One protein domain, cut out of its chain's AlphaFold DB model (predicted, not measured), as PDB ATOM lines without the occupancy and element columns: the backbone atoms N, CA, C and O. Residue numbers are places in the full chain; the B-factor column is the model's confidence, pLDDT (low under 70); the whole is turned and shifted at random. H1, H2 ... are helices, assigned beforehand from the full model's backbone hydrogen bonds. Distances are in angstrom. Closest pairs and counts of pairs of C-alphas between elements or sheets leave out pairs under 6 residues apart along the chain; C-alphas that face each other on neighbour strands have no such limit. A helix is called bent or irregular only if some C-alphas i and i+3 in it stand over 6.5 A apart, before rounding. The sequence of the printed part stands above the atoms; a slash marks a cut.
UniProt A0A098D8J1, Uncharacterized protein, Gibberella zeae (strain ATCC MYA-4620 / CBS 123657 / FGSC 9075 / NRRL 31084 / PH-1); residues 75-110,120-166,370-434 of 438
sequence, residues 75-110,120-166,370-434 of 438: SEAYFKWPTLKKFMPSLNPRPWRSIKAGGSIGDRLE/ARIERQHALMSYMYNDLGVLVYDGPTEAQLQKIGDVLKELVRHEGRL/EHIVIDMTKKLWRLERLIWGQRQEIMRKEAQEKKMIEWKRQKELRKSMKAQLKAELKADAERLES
ATOM      1  N   SER A  75     190.287 201.018 193.507       73.12
ATOM      2  CA  SER A  75     189.768 199.799 194.133       73.12
ATOM      3  C   SER A  75     188.359 199.415 193.661       73.12
ATOM      4  O   SER A  75     187.468 200.261 193.574       73.12
ATOM      5  N   GLU A  76     188.126 198.108 193.465       72.19
ATOM      6  CA  GLU A  76     186.786 197.529 193.259       72.19
ATOM      7  C   GLU A  76     185.792 197.972 194.340       72.19
ATOM      8  O   GLU A  76     184.594 198.068 194.068       72.19
ATOM      9  N   ALA A  77     186.284 198.257 195.551       73.44
ATOM     10  CA  ALA A  77     185.461 198.719 196.655       73.44
ATOM     11  C   ALA A  77     184.772 200.055 196.346       73.44
ATOM     12  O   ALA A  77     183.584 200.193 196.610       73.44
ATOM     13  N   TYR A  78     185.446 201.011 195.703       75.31
ATOM     14  CA  TYR A  78     184.821 202.295 195.359       75.31
ATOM     15  C   TYR A  78     183.779 202.191 194.250       75.31
ATOM     16  O   TYR A  78     182.887 203.034 194.167       75.31
ATOM     17  N   PHE A  79     183.892 201.184 193.383       75.44
ATOM     18  CA  PHE A  79     182.878 200.908 192.369       75.44
ATOM     19  C   PHE A  79     181.657 200.226 192.984       75.44
ATOM     20  O   PHE A  79     180.528 200.595 192.672       75.44
ATOM     21  N   LYS A  80     181.877 199.249 193.872       73.00
ATOM     22  CA  LYS A  80     180.800 198.524 194.561       73.00
ATOM     23  C   LYS A  80     180.095 199.385 195.613       73.00
ATOM     24  O   LYS A  80     178.883 199.274 195.755       73.00
ATOM     25  N   TRP A  81     180.831 200.266 196.290       74.00
ATOM     26  CA  TRP A  81     180.340 201.160 197.342       74.00
ATOM     27  C   TRP A  81     180.816 202.601 197.097       74.00
ATOM     28  O   TRP A  81     181.799 203.057 197.690       74.00
ATOM     29  N   PRO A  82     180.118 203.366 196.237       76.56
ATOM     30  CA  PRO A  82     180.524 204.726 195.877       76.56
ATOM     31  C   PRO A  82     180.613 205.702 197.057       76.56
ATOM     32  O   PRO A  82     181.371 206.667 196.996       76.56
ATOM     33  N   THR A  83     179.879 205.455 198.146       75.25
ATOM     34  CA  THR A  83     179.920 206.269 199.373       75.25
ATOM     35  C   THR A  83     181.288 206.256 200.052       75.25
ATOM     36  O   THR A  83     181.654 207.258 200.664       75.25
ATOM     37  N   LEU A  84     182.087 205.198 199.866       74.81
ATOM     38  CA  LEU A  84     183.455 205.114 200.384       74.81
ATOM     39  C   LEU A  84     184.369 206.207 199.823       74.81
ATOM     40  O   LEU A  84     185.349 206.575 200.470       74.81
ATOM     41  N   LYS A  85     184.047 206.765 198.647       77.00
ATOM     42  CA  LYS A  85     184.822 207.858 198.043       77.00
ATOM     43  C   LYS A  85     184.871 209.102 198.936       77.00
ATOM     44  O   LYS A  85     185.837 209.846 198.864       77.00
ATOM     45  N   LYS A  86     183.883 209.294 199.822       75.69
ATOM     46  CA  LYS A  86     183.866 210.395 200.803       75.69
ATOM     47  C   LYS A  86     184.974 210.292 201.857       75.69
ATOM     48  O   LYS A  86     185.277 211.284 202.502       75.69
ATOM     49  N   PHE A  87     185.558 209.107 202.031       72.56
ATOM     50  CA  PHE A  87     186.641 208.846 202.984       72.56
ATOM     51  C   PHE A  87     187.993 208.712 202.290       72.56
ATOM     52  O   PHE A  87     188.969 208.333 202.931       72.56
ATOM     53  N   MET A  88     188.072 208.983 200.985       71.81
ATOM     54  CA  MET A  88     189.361 209.220 200.347       71.81
ATOM     55  C   MET A  88     189.929 210.538 200.883       71.81
ATOM     56  O   MET A  88     189.164 211.483 201.071       71.81
ATOM     57  N   PRO A  89     191.246 210.642 201.103       65.50
ATOM     58  CA  PRO A  89     192.286 209.613 200.940       65.50
ATOM     59  C   PRO A  89     192.504 208.702 202.169       65.50
ATOM     60  O   PRO A  89     193.389 207.846 202.155       65.50
ATOM     61  N   SER A  90     191.747 208.895 203.252       67.62
ATOM     62  CA  SER A  90     191.928 208.188 204.528       67.62
ATOM     63  C   SER A  90     191.765 206.669 204.421       67.62
ATOM     64  O   SER A  90     192.523 205.938 205.063       67.62
ATOM     65  N   LEU A  91     190.833 206.199 203.584       68.00
ATOM     66  CA  LEU A  91     190.728 204.799 203.166       68.00
ATOM     67  C   LEU A  91     191.625 204.547 201.948       68.00
ATOM     68  O   LEU A  91     191.571 205.294 200.973       68.00
ATOM     69  N   ASN A  92     192.418 203.472 201.989       66.56
ATOM     70  CA  ASN A  92     193.333 203.078 200.909       66.56
ATOM     71  C   ASN A  92     193.146 201.599 200.502       66.56
ATOM     72  O   ASN A  92     194.092 200.810 200.596       66.56
ATOM     73  N   PRO A  93     191.921 201.184 200.132       67.25
ATOM     74  CA  PRO A  93     191.611 199.788 199.860       67.25
ATOM     75  C   PRO A  93     192.454 199.221 198.723       67.25
ATOM     76  O   PRO A  93     193.017 199.955 197.906       67.25
ATOM     77  N   ARG A  94     192.523 197.890 198.637       68.94
ATOM     78  CA  ARG A  94     193.360 197.219 197.627       68.94
ATOM     79  C   ARG A  94     193.019 197.726 196.220       68.94
ATOM     80  O   ARG A  94     191.834 197.759 195.869       68.94
ATOM     81  N   PRO A  95     194.023 198.021 195.380       65.19
ATOM     82  CA  PRO A  95     193.834 198.388 193.984       65.19
ATOM     83  C   PRO A  95     193.075 197.324 193.202       65.19
ATOM     84  O   PRO A  95     193.078 196.136 193.552       65.19
ATOM     85  N   TRP A  96     192.461 197.757 192.106       61.56
ATOM     86  CA  TRP A  96     191.718 196.902 191.191       61.56
ATOM     87  C   TRP A  96     192.513 195.648 190.789       61.56
ATOM     88  O   TRP A  96     193.699 195.730 190.476       61.56
ATOM     89  N   ARG A  97     191.860 194.474 190.785       58.50
ATOM     90  CA  ARG A  97     192.443 193.170 190.389       58.50
ATOM     91  C   ARG A  97     193.709 192.718 191.145       58.50
ATOM     92  O   ARG A  97     194.306 191.728 190.738       58.50
ATOM     93  N   SER A  98     194.089 193.365 192.250       58.94
ATOM     94  CA  SER A  98     195.235 192.938 193.069       58.94
ATOM     95  C   SER A  98     194.939 191.639 193.838       58.94
ATOM     96  O   SER A  98     195.461 190.575 193.515       58.94
ATOM     97  N   ILE A  99     194.054 191.700 194.834       58.84
ATOM     98  CA  ILE A  99     193.575 190.558 195.621       58.84
ATOM     99  C   ILE A  99     192.059 190.650 195.681       58.84
ATOM    100  O   ILE A  99     191.510 191.677 196.074       58.84
ATOM    101  N   LYS A 100     191.360 189.568 195.335       59.38
ATOM    102  CA  LYS A 100     189.901 189.546 195.471       59.38
ATOM    103  C   LYS A 100     189.491 189.585 196.946       59.38
ATOM    104  O   LYS A 100     190.109 188.912 197.776       59.38
ATOM    105  N   ALA A 101     188.402 190.300 197.225       57.97
ATOM    106  CA  ALA A 101     187.733 190.303 198.523       57.97
ATOM    107  C   ALA A 101     187.518 188.882 199.068       57.97
ATOM    108  O   ALA A 101     187.153 187.977 198.312       57.97
ATOM    109  N   GLY A 102     187.795 188.669 200.360       55.25
ATOM    110  CA  GLY A 102     187.660 187.357 201.004       55.25
ATOM    111  C   GLY A 102     188.725 186.329 200.603       55.25
ATOM    112  O   GLY A 102     188.566 185.143 200.883       55.25
ATOM    113  N   GLY A 103     189.798 186.756 199.926       54.47
ATOM    114  CA  GLY A 103     190.976 185.931 199.671       54.47
ATOM    115  C   GLY A 103     190.698 184.712 198.791       54.47
ATOM    116  O   GLY A 103     191.112 183.621 199.161       54.47
ATOM    117  N   SER A 104     190.047 184.883 197.624       48.94
ATOM    118  CA  SER A 104     189.581 183.833 196.663       48.94
ATOM    119  C   SER A 104     190.564 182.708 196.262       48.94
ATOM    120  O   SER A 104     190.222 181.782 195.535       48.94
ATOM    121  N   ILE A 105     191.793 182.788 196.748       49.53
ATOM    122  CA  ILE A 105     192.816 181.750 196.795       49.53
ATOM    123  C   ILE A 105     192.397 180.609 197.765       49.53
ATOM    124  O   ILE A 105     192.809 179.469 197.573       49.53
ATOM    125  N   GLY A 106     191.520 180.863 198.747       41.28
ATOM    126  CA  GLY A 106     191.105 179.919 199.797       41.28
ATOM    127  C   GLY A 106     190.426 178.629 199.317       41.28
ATOM    128  O   GLY A 106     190.869 177.547 199.690       41.28
ATOM    129  N   ASP A 107     189.426 178.692 198.434       37.91
ATOM    130  CA  ASP A 107     188.567 177.514 198.179       37.91
ATOM    131  C   ASP A 107     189.247 176.387 197.375       37.91
ATOM    132  O   ASP A 107     188.870 175.220 197.494       37.91
ATOM    133  N   ARG A 108     190.281 176.699 196.577       40.06
ATOM    134  CA  ARG A 108     191.097 175.680 195.881       40.06
ATOM    135  C   ARG A 108     192.320 175.231 196.682       40.06
ATOM    136  O   ARG A 108     192.875 174.180 196.377       40.06
ATOM    137  N   LEU A 109     192.747 175.995 197.688       40.00
ATOM    138  CA  LEU A 109     193.978 175.726 198.444       40.00
ATOM    139  C   LEU A 109     193.740 175.069 199.803       40.00
ATOM    140  O   LEU A 109     194.670 174.448 200.312       40.00
ATOM    141  N   GLU A 110     192.510 175.112 200.326       41.69
ATOM    142  CA  GLU A 110     192.070 174.312 201.482       41.69
ATOM    143  C   GLU A 110     192.056 172.794 201.195       41.69
ATOM    144  O   GLU A 110     192.058 172.000 202.130       41.69
ATOM    145  N   ALA A 120     204.590 177.914 199.589       48.72
ATOM    146  CA  ALA A 120     204.524 179.116 198.748       48.72
ATOM    147  C   ALA A 120     203.158 179.842 198.812       48.72
ATOM    148  O   ALA A 120     203.055 181.012 198.435       48.72
ATOM    149  N   ARG A 121     202.100 179.175 199.298       53.25
ATOM    150  CA  ARG A 121     200.778 179.774 199.530       53.25
ATOM    151  C   ARG A 121     200.806 180.668 200.760       53.25
ATOM    152  O   ARG A 121     200.280 181.770 200.702       53.25
ATOM    153  N   ILE A 122     201.460 180.222 201.828       53.03
ATOM    154  CA  ILE A 122     201.645 180.977 203.072       53.03
ATOM    155  C   ILE A 122     202.492 182.229 202.818       53.03
ATOM    156  O   ILE A 122     202.150 183.316 203.274       53.03
ATOM    157  N   GLU A 123     203.549 182.111 202.014       53.44
ATOM    158  CA  GLU A 123     204.374 183.267 201.641       53.44
ATOM    159  C   GLU A 123     203.585 184.294 200.806       53.44
ATOM    160  O   GLU A 123     203.708 185.499 201.026       53.44
ATOM    161  N   ARG A 124     202.725 183.834 199.880       56.41
ATOM    162  CA  ARG A 124     201.780 184.721 199.178       56.41
ATOM    163  C   ARG A 124     200.811 185.364 200.157       56.41
ATOM    164  O   ARG A 124     200.536 186.543 200.031       56.41
ATOM    165  N   GLN A 125     200.314 184.627 201.144       56.00
ATOM    166  CA  GLN A 125     199.409 185.176 202.144       56.00
ATOM    167  C   GLN A 125     200.065 186.305 202.965       56.00
ATOM    168  O   GLN A 125     199.465 187.368 203.113       56.00
ATOM    169  N   HIS A 126     201.319 186.132 203.390       55.75
ATOM    170  CA  HIS A 126     202.109 187.175 204.060       55.75
ATOM    171  C   HIS A 126     202.323 188.430 203.207       55.75
ATOM    172  O   HIS A 126     202.151 189.549 203.694       55.75
ATOM    173  N   ALA A 127     202.652 188.259 201.923       54.41
ATOM    174  CA  ALA A 127     202.880 189.376 201.003       54.41
ATOM    175  C   ALA A 127     201.642 190.268 200.806       54.41
ATOM    176  O   ALA A 127     201.753 191.416 200.380       54.41
ATOM    177  N   LEU A 128     200.457 189.739 201.112       55.69
ATOM    178  CA  LEU A 128     199.173 190.392 200.890       55.69
ATOM    179  C   LEU A 128     198.573 190.985 202.176       55.69
ATOM    180  O   LEU A 128     197.578 191.707 202.110       55.69
ATOM    181  N   MET A 129     199.184 190.732 203.336       59.22
ATOM    182  CA  MET A 129     198.704 191.217 204.632       59.22
ATOM    183  C   MET A 129     198.604 192.738 204.722       59.22
ATOM    184  O   MET A 129     197.626 193.256 205.255       59.22
ATOM    185  N   SER A 130     199.580 193.468 204.176       56.22
ATOM    186  CA  SER A 130     199.595 194.935 204.232       56.22
ATOM    187  C   SER A 130     198.380 195.571 203.540       56.22
ATOM    188  O   SER A 130     197.980 196.671 203.903       56.22
ATOM    189  N   TYR A 131     197.741 194.872 202.593       55.50
ATOM    190  CA  TYR A 131     196.507 195.326 201.945       55.50
ATOM    191  C   TYR A 131     195.264 195.120 202.811       55.50
ATOM    192  O   TYR A 131     194.299 195.867 202.686       55.50
ATOM    193  N   MET A 132     195.264 194.097 203.670       58.44
ATOM    194  CA  MET A 132     194.103 193.777 204.502       58.44
ATOM    195  C   MET A 132     193.838 194.866 205.533       58.44
ATOM    196  O   MET A 132     192.686 195.217 205.755       58.44
ATOM    197  N   TYR A 133     194.892 195.443 206.112       58.31
ATOM    198  CA  TYR A 133     194.769 196.572 207.033       58.31
ATOM    199  C   TYR A 133     194.038 197.763 206.412       58.31
ATOM    200  O   TYR A 133     193.239 198.409 207.084       58.31
ATOM    201  N   ASN A 134     194.244 198.010 205.117       59.78
ATOM    202  CA  ASN A 134     193.583 199.121 204.443       59.78
ATOM    203  C   ASN A 134     192.128 198.807 204.053       59.78
ATOM    204  O   ASN A 134     191.292 199.709 204.016       59.78
ATOM    205  N   ASP A 135     191.811 197.535 203.812       59.41
ATOM    206  CA  ASP A 135     190.446 197.067 203.550       59.41
ATOM    207  C   ASP A 135     189.583 196.982 204.810       59.41
ATOM    208  O   ASP A 135     188.359 197.055 204.729       59.41
ATOM    209  N   LEU A 136     190.190 196.875 205.991       63.16
ATOM    210  CA  LEU A 136     189.443 196.840 207.246       63.16
ATOM    211  C   LEU A 136     188.730 198.158 207.544       63.16
ATOM    212  O   LEU A 136     187.605 198.132 208.030       63.16
ATOM    213  N   GLY A 137     189.320 199.299 207.178       64.31
ATOM    214  CA  GLY A 137     188.625 200.587 207.256       64.31
ATOM    215  C   GLY A 137     187.383 200.635 206.355       64.31
ATOM    216  O   GLY A 137     186.369 201.223 206.720       64.31
ATOM    217  N   VAL A 138     187.434 199.946 205.211       63.53
ATOM    218  CA  VAL A 138     186.283 199.771 204.317       63.53
ATOM    219  C   VAL A 138     185.239 198.825 204.922       63.53
ATOM    220  O   VAL A 138     184.048 199.115 204.839       63.53
ATOM    221  N   LEU A 139     185.669 197.735 205.567       65.75
ATOM    222  CA  LEU A 139     184.772 196.794 206.243       65.75
ATOM    223  C   LEU A 139     183.996 197.453 207.385       65.75
ATOM    224  O   LEU A 139     182.813 197.177 207.529       65.75
ATOM    225  N   VAL A 140     184.630 198.328 208.172       64.50
ATOM    226  CA  VAL A 140     183.989 199.034 209.299       64.50
ATOM    227  C   VAL A 140     182.928 200.029 208.821       64.50
ATOM    228  O   VAL A 140     181.900 200.184 209.477       64.50
ATOM    229  N   TYR A 141     183.133 200.667 207.667       60.31
ATOM    230  CA  TYR A 141     182.188 201.654 207.139       60.31
ATOM    231  C   TYR A 141     180.820 201.061 206.762       60.31
ATOM    232  O   TYR A 141     179.815 201.767 206.774       60.31
ATOM    233  N   ASP A 142     180.762 199.765 206.453       59.69
ATOM    234  CA  ASP A 142     179.528 199.096 206.022       59.69
ATOM    235  C   ASP A 142     178.737 198.461 207.187       59.69
ATOM    236  O   ASP A 142     177.756 197.756 206.960       59.69
ATOM    237  N   GLY A 143     179.139 198.735 208.436       64.75
ATOM    238  CA  GLY A 143     178.384 198.389 209.647       64.75
ATOM    239  C   GLY A 143     178.434 196.909 210.051       64.75
ATOM    240  O   GLY A 143     177.382 196.279 210.169       64.75
ATOM    241  N   PRO A 144     179.622 196.320 210.282       73.38
ATOM    242  CA  PRO A 144     179.730 195.009 210.912       73.38
ATOM    243  C   PRO A 144     179.039 195.030 212.280       73.38
ATOM    244  O   PRO A 144     179.053 196.037 212.988       73.38
ATOM    245  N   THR A 145     178.450 193.900 212.667       81.44
ATOM    246  CA  THR A 145     177.873 193.745 214.012       81.44
ATOM    247  C   THR A 145     178.937 193.999 215.081       81.44
ATOM    248  O   THR A 145     180.121 193.742 214.856       81.44
ATOM    249  N   GLU A 146     178.528 194.430 216.273       83.31
ATOM    250  CA  GLU A 146     179.443 194.647 217.404       83.31
ATOM    251  C   GLU A 146     180.327 193.414 217.677       83.31
ATOM    252  O   GLU A 146     181.545 193.519 217.807       83.31
ATOM    253  N   ALA A 147     179.744 192.212 217.618       84.25
ATOM    254  CA  ALA A 147     180.481 190.959 217.768       84.25
ATOM    255  C   ALA A 147     181.514 190.708 216.648       84.25
ATOM    256  O   ALA A 147     182.553 190.089 216.888       84.25
ATOM    257  N   GLN A 148     181.245 191.146 215.412       81.88
ATOM    258  CA  GLN A 148     182.212 191.077 214.308       81.88
ATOM    259  C   GLN A 148     183.326 192.116 214.482       81.88
ATOM    260  O   GLN A 148     184.487 191.781 214.250       81.88
ATOM    261  N   LEU A 149     182.994 193.333 214.927       81.25
ATOM    262  CA  LEU A 149     183.969 194.381 215.242       81.25
ATOM    263  C   LEU A 149     184.935 193.944 216.336       81.25
ATOM    264  O   LEU A 149     186.144 194.063 216.150       81.25
ATOM    265  N   GLN A 150     184.422 193.367 217.426       84.31
ATOM    266  CA  GLN A 150     185.257 192.874 218.517       84.31
ATOM    267  C   GLN A 150     186.244 191.809 218.022       84.31
ATOM    268  O   GLN A 150     187.444 191.921 218.257       84.31
ATOM    269  N   LYS A 151     185.770 190.833 217.233       84.38
ATOM    270  CA  LYS A 151     186.633 189.793 216.645       84.38
ATOM    271  C   LYS A 151     187.696 190.363 215.710       84.38
ATOM    272  O   LYS A 151     188.824 189.879 215.710       84.38
ATOM    273  N   ILE A 152     187.345 191.361 214.897       80.62
ATOM    274  CA  ILE A 152     188.318 192.067 214.056       80.62
ATOM    275  C   ILE A 152     189.368 192.744 214.944       80.62
ATOM    276  O   ILE A 152     190.560 192.579 214.693       80.62
ATOM    277  N   GLY A 153     188.940 193.450 215.993       80.50
ATOM    278  CA  GLY A 153     189.819 194.109 216.958       80.50
ATOM    279  C   GLY A 153     190.790 193.143 217.637       80.50
ATOM    280  O   GLY A 153     191.990 193.408 217.661       80.50
ATOM    281  N   ASP A 154     190.302 191.994 218.109       84.31
ATOM    282  CA  ASP A 154     191.121 190.970 218.768       84.31
ATOM    283  C   ASP A 154     192.194 190.411 217.820       84.31
ATOM    284  O   ASP A 154     193.373 190.326 218.171       84.31
ATOM    285  N   VAL A 155     191.806 190.092 216.578       81.31
ATOM    286  CA  VAL A 155     192.732 189.599 215.548       81.31
ATOM    287  C   VAL A 155     193.774 190.660 215.188       81.31
ATOM    288  O   VAL A 155     194.955 190.341 215.047       81.31
ATOM    289  N   LEU A 156     193.367 191.927 215.059       77.19
ATOM    290  CA  LEU A 156     194.288 193.025 214.765       77.19
ATOM    291  C   LEU A 156     195.264 193.275 215.908       77.19
ATOM    292  O   LEU A 156     196.446 193.491 215.651       77.19
ATOM    293  N   LYS A 157     194.796 193.220 217.156       81.25
ATOM    294  CA  LYS A 157     195.641 193.396 218.338       81.25
ATOM    295  C   LYS A 157     196.756 192.355 218.372       81.25
ATOM    296  O   LYS A 157     197.911 192.717 218.579       81.25
ATOM    297  N   GLU A 158     196.431 191.095 218.092       79.44
ATOM    298  CA  GLU A 158     197.421 190.020 217.986       79.44
ATOM    299  C   GLU A 158     198.380 190.221 216.801       79.44
ATOM    300  O   GLU A 158     199.596 190.100 216.952       79.44
ATOM    301  N   LEU A 159     197.875 190.609 215.626       75.25
ATOM    302  CA  LEU A 159     198.743 190.882 214.476       75.25
ATOM    303  C   LEU A 159     199.701 192.059 214.708       75.25
ATOM    304  O   LEU A 159     200.852 191.985 214.279       75.25
ATOM    305  N   VAL A 160     199.242 193.133 215.355       75.06
ATOM    306  CA  VAL A 160     200.066 194.305 215.691       75.06
ATOM    307  C   VAL A 160     201.108 193.934 216.740       75.06
ATOM    308  O   VAL A 160     202.277 194.263 216.563       75.06
ATOM    309  N   ARG A 161     200.710 193.197 217.785       74.88
ATOM    310  CA  ARG A 161     201.613 192.714 218.840       74.88
ATOM    311  C   ARG A 161     202.797 191.930 218.276       74.88
ATOM    312  O   ARG A 161     203.911 192.083 218.760       74.88
ATOM    313  N   HIS A 162     202.556 191.103 217.265       70.75
ATOM    314  CA  HIS A 162     203.580 190.260 216.649       70.75
ATOM    315  C   HIS A 162     204.199 190.863 215.380       70.75
ATOM    316  O   HIS A 162     204.842 190.140 214.617       70.75
ATOM    317  N   GLU A 163     203.974 192.161 215.130       71.94
ATOM    318  CA  GLU A 163     204.443 192.894 213.946       71.94
ATOM    319  C   GLU A 163     204.213 192.111 212.642       71.94
ATOM    320  O   GLU A 163     205.044 192.054 211.732       71.94
ATOM    321  N   GLY A 164     203.041 191.479 212.537       61.78
ATOM    322  CA  GLY A 164     202.731 190.517 211.482       61.78
ATOM    323  C   GLY A 164     202.766 191.084 210.066       61.78
ATOM    324  O   GLY A 164     202.875 190.337 209.096       61.78
ATOM    325  N   ARG A 165     202.733 192.410 209.943       63.56
ATOM    326  CA  ARG A 165     202.888 193.144 208.683       63.56
ATOM    327  C   ARG A 165     204.299 193.075 208.096       63.56
ATOM    328  O   ARG A 165     204.450 193.298 206.897       63.56
ATOM    329  N   LEU A 166     205.310 192.781 208.920       68.50
ATOM    330  CA  LEU A 166     206.696 192.734 208.480       68.50
ATOM    331  C   LEU A 166     206.878 191.653 207.434       68.50
ATOM    332  O   LEU A 166     206.549 190.483 207.656       68.50
ATOM    333  N   GLU A 370     205.864 183.970 213.238       69.62
ATOM    334  CA  GLU A 370     205.329 183.790 211.874       69.62
ATOM    335  C   GLU A 370     204.036 182.954 211.846       69.62
ATOM    336  O   GLU A 370     203.066 183.319 211.191       69.62
ATOM    337  N   HIS A 371     203.969 181.884 212.638       71.94
ATOM    338  CA  HIS A 371     202.793 181.021 212.749       71.94
ATOM    339  C   HIS A 371     201.539 181.742 213.280       71.94
ATOM    340  O   HIS A 371     200.448 181.512 212.753       71.94
ATOM    341  N   ILE A 372     201.681 182.638 214.267       73.94
ATOM    342  CA  ILE A 372     200.570 183.436 214.817       73.94
ATOM    343  C   ILE A 372     200.040 184.372 213.738       73.94
ATOM    344  O   ILE A 372     198.838 184.451 213.494       73.94
ATOM    345  N   VAL A 373     200.960 185.029 213.037       71.25
ATOM    346  CA  VAL A 373     200.645 185.969 211.966       71.25
ATOM    347  C   VAL A 373     199.842 185.291 210.854       71.25
ATOM    348  O   VAL A 373     198.824 185.821 210.401       71.25
ATOM    349  N   ILE A 374     200.252 184.088 210.451       71.44
ATOM    350  CA  ILE A 374     199.558 183.286 209.438       71.44
ATOM    351  C   ILE A 374     198.146 182.924 209.897       71.44
ATOM    352  O   ILE A 374     197.192 183.078 209.132       71.44
ATOM    353  N   ASP A 375     198.005 182.421 211.124       74.69
ATOM    354  CA  ASP A 375     196.711 181.987 211.654       74.69
ATOM    355  C   ASP A 375     195.726 183.159 211.765       74.69
ATOM    356  O   ASP A 375     194.595 183.090 211.275       74.69
ATOM    357  N   MET A 376     196.183 184.285 212.315       76.19
ATOM    358  CA  MET A 376     195.382 185.501 212.433       76.19
ATOM    359  C   MET A 376     194.965 186.060 211.070       76.19
ATOM    360  O   MET A 376     193.802 186.413 210.874       76.19
ATOM    361  N   THR A 377     195.865 186.064 210.088       72.69
ATOM    362  CA  THR A 377     195.548 186.508 208.720       72.69
ATOM    363  C   THR A 377     194.463 185.638 208.086       72.69
ATOM    364  O   THR A 377     193.517 186.144 207.479       72.69
ATOM    365  N   LYS A 378     194.538 184.314 208.275       73.94
ATOM    366  CA  LYS A 378     193.503 183.386 207.796       73.94
ATOM    367  C   LYS A 378     192.155 183.649 208.461       73.94
ATOM    368  O   LYS A 378     191.134 183.667 207.769       73.94
ATOM    369  N   LYS A 379     192.136 183.864 209.781       77.81
ATOM    370  CA  LYS A 379     190.920 184.228 210.526       77.81
ATOM    371  C   LYS A 379     190.307 185.512 209.978       77.81
ATOM    372  O   LYS A 379     189.110 185.544 209.697       77.81
ATOM    373  N   LEU A 380     191.135 186.522 209.732       76.00
ATOM    374  CA  LEU A 380     190.700 187.808 209.203       76.00
ATOM    375  C   LEU A 380     190.111 187.695 207.788       76.00
ATOM    376  O   LEU A 380     189.050 188.258 207.536       76.00
ATOM    377  N   TRP A 381     190.703 186.904 206.883       75.06
ATOM    378  CA  TRP A 381     190.096 186.659 205.562       75.06
ATOM    379  C   TRP A 381     188.769 185.924 205.627       75.06
ATOM    380  O   TRP A 381     187.867 186.211 204.840       75.06
ATOM    381  N   ARG A 382     188.636 184.961 206.540       76.81
ATOM    382  CA  ARG A 382     187.368 184.252 206.731       76.81
ATOM    383  C   ARG A 382     186.285 185.210 207.210       76.81
ATOM    384  O   ARG A 382     185.190 185.184 206.655       76.81
ATOM    385  N   LEU A 383     186.603 186.070 208.179       77.69
ATOM    386  CA  LEU A 383     185.696 187.116 208.659       77.69
ATOM    387  C   LEU A 383     185.307 188.072 207.532       77.69
ATOM    388  O   LEU A 383     184.123 188.279 207.290       77.69
ATOM    389  N   GLU A 384     186.292 188.574 206.791       76.25
ATOM    390  CA  GLU A 384     186.064 189.428 205.632       76.25
ATOM    391  C   GLU A 384     185.120 188.766 204.612       76.25
ATOM    392  O   GLU A 384     184.158 189.383 204.154       76.25
ATOM    393  N   ARG A 385     185.367 187.499 204.257       75.94
ATOM    394  CA  ARG A 385     184.537 186.757 203.299       75.94
ATOM    395  C   ARG A 385     183.093 186.634 203.776       75.94
ATOM    396  O   ARG A 385     182.178 186.776 202.969       75.94
ATOM    397  N   LEU A 386     182.895 186.358 205.064       78.56
ATOM    398  CA  LEU A 386     181.566 186.245 205.662       78.56
ATOM    399  C   LEU A 386     180.824 187.583 205.618       78.56
ATOM    400  O   LEU A 386     179.684 187.613 205.162       78.56
ATOM    401  N   ILE A 387     181.482 188.677 206.012       77.75
ATOM    402  CA  ILE A 387     180.895 190.025 206.012       77.75
ATOM    403  C   ILE A 387     180.509 190.436 204.585       77.75
ATOM    404  O   ILE A 387     179.357 190.789 204.326       77.75
ATOM    405  N   TRP A 388     181.428 190.301 203.622       75.69
ATOM    406  CA  TRP A 388     181.131 190.632 202.226       75.69
ATOM    407  C   TRP A 388     180.040 189.745 201.619       75.69
ATOM    408  O   TRP A 388     179.223 190.234 200.836       75.69
ATOM    409  N   GLY A 389     180.013 188.456 201.965       77.00
ATOM    410  CA  GLY A 389     178.984 187.520 201.512       77.00
ATOM    411  C   GLY A 389     177.592 187.904 202.012       77.00
ATOM    412  O   GLY A 389     176.675 188.051 201.202       77.00
ATOM    413  N   GLN A 390     177.457 188.153 203.319       79.06
ATOM    414  CA  GLN A 390     176.211 188.628 203.933       79.06
ATOM    415  C   GLN A 390     175.724 189.915 203.264       79.06
ATOM    416  O   GLN A 390     174.546 190.049 202.930       79.06
ATOM    417  N   ARG A 391     176.642 190.843 202.978       74.88
ATOM    418  CA  ARG A 391     176.287 192.107 202.337       74.88
ATOM    419  C   ARG A 391     175.781 191.948 200.912       74.88
ATOM    420  O   ARG A 391     174.791 192.577 200.539       74.88
ATOM    421  N   GLN A 392     176.448 191.123 200.108       77.94
ATOM    422  CA  GLN A 392     175.992 190.846 198.745       77.94
ATOM    423  C   GLN A 392     174.580 190.260 198.739       77.94
ATOM    424  O   GLN A 392     173.795 190.573 197.844       77.94
ATOM    425  N   GLU A 393     174.239 189.442 199.735       82.00
ATOM    426  CA  GLU A 393     172.893 188.901 199.884       82.00
ATOM    427  C   GLU A 393     171.868 189.985 200.250       82.00
ATOM    428  O   GLU A 393     170.826 190.070 199.597       82.00
ATOM    429  N   ILE A 394     172.178 190.852 201.220       81.75
ATOM    430  CA  ILE A 394     171.314 191.982 201.608       81.75
ATOM    431  C   ILE A 394     171.049 192.894 200.405       81.75
ATOM    432  O   ILE A 394     169.895 193.164 200.082       81.75
ATOM    433  N   MET A 395     172.091 193.291 199.666       77.38
ATOM    434  CA  MET A 395     171.921 194.149 198.487       77.38
ATOM    435  C   MET A 395     171.101 193.482 197.377       77.38
ATOM    436  O   MET A 395     170.347 194.155 196.676       77.38
ATOM    437  N   ARG A 396     171.221 192.158 197.196       84.62
ATOM    438  CA  ARG A 396     170.374 191.422 196.245       84.62
ATOM    439  C   ARG A 396     168.904 191.472 196.655       84.62
ATOM    440  O   ARG A 396     168.070 191.691 195.780       84.62
ATOM    441  N   LYS A 397     168.600 191.314 197.949       87.88
ATOM    442  CA  LYS A 397     167.232 191.421 198.483       87.88
ATOM    443  C   LYS A 397     166.676 192.833 198.297       87.88
ATOM    444  O   LYS A 397     165.633 192.982 197.669       87.88
ATOM    445  N   GLU A 398     167.421 193.868 198.688       85.00
ATOM    446  CA  GLU A 398     167.012 195.271 198.494       85.00
ATOM    447  C   GLU A 398     166.785 195.620 197.013       85.00
ATOM    448  O   GLU A 398     165.833 196.317 196.660       85.00
ATOM    449  N   ALA A 399     167.646 195.136 196.111       85.19
ATOM    450  CA  ALA A 399     167.486 195.363 194.676       85.19
ATOM    451  C   ALA A 399     166.251 194.644 194.109       85.19
ATOM    452  O   ALA A 399     165.569 195.190 193.241       85.19
ATOM    453  N   GLN A 400     165.951 193.432 194.588       89.88
ATOM    454  CA  GLN A 400     164.734 192.703 194.226       89.88
ATOM    455  C   GLN A 400     163.482 193.418 194.742       89.88
ATOM    456  O   GLN A 400     162.532 193.588 193.982       89.88
ATOM    457  N   GLU A 401     163.495 193.903 195.982       90.00
ATOM    458  CA  GLU A 401     162.398 194.682 196.559       90.00
ATOM    459  C   GLU A 401     162.160 195.984 195.791       90.00
ATOM    460  O   GLU A 401     161.026 196.265 195.406       90.00
ATOM    461  N   LYS A 402     163.220 196.739 195.471       88.94
ATOM    462  CA  LYS A 402     163.121 197.952 194.643       88.94
ATOM    463  C   LYS A 402     162.510 197.656 193.277       88.94
ATOM    464  O   LYS A 402     161.568 198.338 192.880       88.94
ATOM    465  N   LYS A 403     162.975 196.601 192.596       90.50
ATOM    466  CA  LYS A 403     162.396 196.156 191.316       90.50
ATOM    467  C   LYS A 403     160.928 195.764 191.453       90.50
ATOM    468  O   LYS A 403     160.128 196.093 190.583       90.50
ATOM    469  N   MET A 404     160.558 195.085 192.536       91.19
ATOM    470  CA  MET A 404     159.171 194.704 192.803       91.19
ATOM    471  C   MET A 404     158.275 195.920 193.054       91.19
ATOM    472  O   MET A 404     157.159 195.969 192.537       91.19
ATOM    473  N   ILE A 405     158.750 196.906 193.816       91.50
ATOM    474  CA  ILE A 405     158.034 198.165 194.066       91.50
ATOM    475  C   ILE A 405     157.859 198.942 192.758       91.50
ATOM    476  O   ILE A 405     156.758 199.395 192.453       91.50
ATOM    477  N   GLU A 406     158.918 199.059 191.960       91.06
ATOM    478  CA  GLU A 406     158.878 199.738 190.666       91.06
ATOM    479  C   GLU A 406     157.931 199.036 189.685       91.06
ATOM    480  O   GLU A 406     157.091 199.684 189.062       91.06
ATOM    481  N   TRP A 407     157.976 197.704 189.620       91.56
ATOM    482  CA  TRP A 407     157.047 196.911 188.817       91.56
ATOM    483  C   TRP A 407     155.589 197.111 189.251       91.56
ATOM    484  O   TRP A 407     154.715 197.282 188.397       91.56
ATOM    485  N   LYS A 408     155.308 197.144 190.563       92.19
ATOM    486  CA  LYS A 408     153.963 197.440 191.090       92.19
ATOM    487  C   LYS A 408     153.498 198.835 190.669       92.19
ATOM    488  O   LYS A 408     152.400 198.949 190.129       92.19
ATOM    489  N   ARG A 409     154.350 199.859 190.812       89.88
ATOM    490  CA  ARG A 409     154.055 201.237 190.374       89.88
ATOM    491  C   ARG A 409     153.772 201.318 188.875       89.88
ATOM    492  O   ARG A 409     152.780 201.914 188.473       89.88
ATOM    493  N   GLN A 410     154.590 200.675 188.041       89.25
ATOM    494  CA  GLN A 410     154.359 200.635 186.592       89.25
ATOM    495  C   GLN A 410     153.054 199.911 186.237       89.25
ATOM    496  O   GLN A 410     152.344 200.318 185.319       89.25
ATOM    497  N   LYS A 411     152.715 198.837 186.957       92.31
ATOM    498  CA  LYS A 411     151.461 198.103 186.758       92.31
ATOM    499  C   LYS A 411     150.243 198.947 187.138       92.31
ATOM    500  O   LYS A 411     149.252 198.913 186.410       92.31
ATOM    501  N   GLU A 412     150.308 199.688 188.239       90.56
ATOM    502  CA  GLU A 412     149.261 200.630 188.654       90.56
ATOM    503  C   GLU A 412     149.105 201.776 187.655       90.56
ATOM    504  O   GLU A 412     147.990 202.021 187.206       90.56
ATOM    505  N   LEU A 413     150.211 202.373 187.200       89.44
ATOM    506  CA  LEU A 413     150.201 203.413 186.167       89.44
ATOM    507  C   LEU A 413     149.562 202.915 184.860       89.44
ATOM    508  O   LEU A 413     148.723 203.582 184.263       89.44
ATOM    509  N   ARG A 414     149.889 201.694 184.420       88.69
ATOM    510  CA  ARG A 414     149.253 201.090 183.235       88.69
ATOM    511  C   ARG A 414     147.758 200.853 183.436       88.69
ATOM    512  O   ARG A 414     146.994 200.974 182.481       88.69
ATOM    513  N   LYS A 415     147.328 200.484 184.649       91.12
ATOM    514  CA  LYS A 415     145.903 200.332 184.972       91.12
ATOM    515  C   LYS A 415     145.183 201.679 184.956       91.12
ATOM    516  O   LYS A 415     144.107 201.746 184.372       91.12
ATOM    517  N   SER A 416     145.767 202.729 185.540       88.81
ATOM    518  CA  SER A 416     145.166 204.066 185.545       88.81
ATOM    519  C   SER A 416     145.071 204.640 184.134       88.81
ATOM    520  O   SER A 416     144.003 205.106 183.756       88.81
ATOM    521  N   MET A 417     146.118 204.498 183.313       88.69
ATOM    522  CA  MET A 417     146.090 204.919 181.906       88.69
ATOM    523  C   MET A 417     145.015 204.178 181.103       88.69
ATOM    524  O   MET A 417     144.274 204.798 180.349       88.69
ATOM    525  N   LYS A 418     144.874 202.854 181.280       86.69
ATOM    526  CA  LYS A 418     143.796 202.091 180.624       86.69
ATOM    527  C   LYS A 418     142.405 202.525 181.083       86.69
ATOM    528  O   LYS A 418     141.482 202.522 180.277       86.69
ATOM    529  N   ALA A 419     142.242 202.854 182.363       85.75
ATOM    530  CA  ALA A 419     140.974 203.337 182.897       85.75
ATOM    531  C   ALA A 419     140.622 204.730 182.350       85.75
ATOM    532  O   ALA A 419     139.483 204.928 181.943       85.75
ATOM    533  N   GLN A 420     141.597 205.644 182.271       85.50
ATOM    534  CA  GLN A 420     141.436 206.962 181.648       85.50
ATOM    535  C   GLN A 420     141.052 206.839 180.173       85.50
ATOM    536  O   GLN A 420     140.022 207.364 179.775       85.50
ATOM    537  N   LEU A 421     141.789 206.042 179.399       86.44
ATOM    538  CA  LEU A 421     141.524 205.857 177.972       86.44
ATOM    539  C   LEU A 421     140.153 205.207 177.715       86.44
ATOM    540  O   LEU A 421     139.456 205.551 176.768       86.44
ATOM    541  N   LYS A 422     139.713 204.293 178.592       86.56
ATOM    542  CA  LYS A 422     138.360 203.718 178.528       86.56
ATOM    543  C   LYS A 422     137.275 204.738 178.895       86.56
ATOM    544  O   LYS A 422     136.189 204.678 178.326       86.56
ATOM    545  N   ALA A 423     137.541 205.632 179.847       82.62
ATOM    546  CA  ALA A 423     136.618 206.699 180.220       82.62
ATOM    547  C   ALA A 423     136.492 207.751 179.109       82.62
ATOM    548  O   ALA A 423     135.377 208.152 178.799       82.62
ATOM    549  N   GLU A 424     137.601 208.125 178.466       82.31
ATOM    550  CA  GLU A 424     137.625 209.016 177.297       82.31
ATOM    551  C   GLU A 424     136.842 208.415 176.127       82.31
ATOM    552  O   GLU A 424     135.905 209.038 175.642       82.31
ATOM    553  N   LEU A 425     137.113 207.155 175.762       83.19
ATOM    554  CA  LEU A 425     136.360 206.460 174.709       83.19
ATOM    555  C   LEU A 425     134.855 206.369 175.009       83.19
ATOM    556  O   LEU A 425     134.041 206.442 174.093       83.19
ATOM    557  N   LYS A 426     134.471 206.200 176.282       81.75
ATOM    558  CA  LYS A 426     133.058 206.184 176.684       81.75
ATOM    559  C   LYS A 426     132.428 207.573 176.571       81.75
ATOM    560  O   LYS A 426     131.317 207.679 176.070       81.75
ATOM    561  N   ALA A 427     133.134 208.616 177.006       77.75
ATOM    562  CA  ALA A 427     132.667 209.995 176.903       77.75
ATOM    563  C   ALA A 427     132.525 210.448 175.439       77.75
ATOM    564  O   ALA A 427     131.572 211.147 175.102       77.75
ATOM    565  N   ASP A 428     133.430 210.014 174.560       78.69
ATOM    566  CA  ASP A 428     133.354 210.298 173.125       78.69
ATOM    567  C   ASP A 428     132.202 209.541 172.447       78.69
ATOM    568  O   ASP A 428     131.497 210.116 171.620       78.69
ATOM    569  N   ALA A 429     131.947 208.285 172.835       73.50
ATOM    570  CA  ALA A 429     130.789 207.529 172.354       73.50
ATOM    571  C   ALA A 429     129.452 208.156 172.801       73.50
ATOM    572  O   ALA A 429     128.539 208.295 171.992       73.50
ATOM    573  N   GLU A 430     129.354 208.596 174.058       76.88
ATOM    574  CA  GLU A 430     128.176 209.307 174.582       76.88
ATOM    575  C   GLU A 430     127.965 210.662 173.883       76.88
ATOM    576  O   GLU A 430     126.830 211.042 173.593       76.88
ATOM    577  N   ARG A 431     129.050 211.375 173.545       71.94
ATOM    578  CA  ARG A 431     128.982 212.599 172.732       71.94
ATOM    579  C   ARG A 431     128.462 212.326 171.324       71.94
ATOM    580  O   ARG A 431     127.610 213.073 170.853       71.94
ATOM    581  N   LEU A 432     128.935 211.270 170.667       68.38
ATOM    582  CA  LEU A 432     128.475 210.896 169.326       68.38
ATOM    583  C   LEU A 432     126.988 210.505 169.319       68.38
ATOM    584  O   LEU A 432     126.241 211.024 168.495       68.38
ATOM    585  N   GLU A 433     126.523 209.716 170.293       66.06
ATOM    586  CA  GLU A 433     125.092 209.390 170.433       66.06
ATOM    587  C   GLU A 433     124.214 210.625 170.694       66.06
ATOM    588  O   GLU A 433     123.056 210.665 170.280       66.06
ATOM    589  N   SER A 434     124.730 211.636 171.398       63.75
ATOM    590  CA  SER A 434     123.992 212.884 171.630       63.75
ATOM    591  C   SER A 434     123.916 213.791 170.396       63.75
ATOM    592  O   SER A 434     122.983 214.583 170.294       63.75
TER     593      SER A 434
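Overview. This is residues 75 to 110, 120 to 166 and 370 to 434 of the 438 residues of an uncharacterized protein of Gibberella zeae (strain ATCC MYA-4620 / CBS 123657 / FGSC 9075 / NRRL 31084 / PH-1) (UniProt A0A098D8J1). One very long helix, H6, begins inside a small head of shorter helices and sticks out of it with residues 393 to 434 as a free arm. In the head, H5 packs along the first part of H6, one arm of the bent helix H4 stands across H6 near its beginning, and the short H1 and H2 make a corner near the other arm. The printed part has 148 residues with six named helices, H1 to H6 in chain order, and no named strand: the class is all helix. The whole is extended, with a radius of gyration of the C-alphas of 26.0 A and spans of 95 by 34 by 29 A; the free arm makes the length.

Arrangement. Start at H1, residues 76 to 80, and H2, residues 82 to 87: they touch only at the corner by their link, and only just, with 3 pairs of C-alphas within 8 A, the closest being Tyr 78 and Leu 84 at 5.9 A. Go on to H3, residues 106 to 109, which touches no helix. Next look at residues 120 to 141, H4, assigned as one helix by its hydrogen bonds but bent: C-alphas 127 and 130 are 7.2 A apart, and its arms, H4a (120 to 127) and H4b (130 to 141), stand at a steep tilt of 63 degrees. H2 and H4b are close but not clearly touching, with closest C-alphas Leu 84 and Val 138 at 7.2 A. In H5, residues 146 to 161, the C-alpha of Leu 149 is 7.5 A from that of Val 140 in H4b, the closest pair; these two are close but not clearly touching. Last comes H6, residues 370 to 434, which touches H5 with residues 372 to 383 alone; their closest C-alphas, Val 155 and Met 376, are 5.8 A apart, and they run opposite ways at a shallow tilt of 33 degrees, only just short of steep. H6 touches H4a with residues 374 to 377 alone, about perpendicular at 76 degrees, with closest C-alphas Ile 122 and Ile 374 at 7.1 A. Every O i to N i+4 pair is within hydrogen-bond range in H1, H4a, H5 and H6, against 5 of 8 in H4b and 0 of 2 in H2, where 3 of 3 O i to N i+3 pairs are; H3 is too short for an O i to N i+4 pair.

Along the chain. Find C-alpha 76 at (186.786, 197.529, 193.259), where H1 begins. H4b runs 18.9 A from C-alpha 130 to 141, and H5 22.3 A from 146 to 161. Find C-alpha 370 at (205.329, 183.790, 211.874); from there H6 runs 95.3 A to C-alpha 434 at (123.992, 212.884, 171.630).

Size, cuts and confidence. Without the free residues, the body of 106 residues spans 37 by 28 by 26 A. Residues 111 to 119 and 167 to 369 are not printed; the C-alpha gaps are 13.6 A from 110 to 120 and 9.7 A from 166 to 370. The link from H2 to H3 is long, with 18 residues. The mean pLDDT of the printed part is 72.5, and residues 89 to 110, 120 to 143, 164 to 166, 370 and 432 to 434 are under 70.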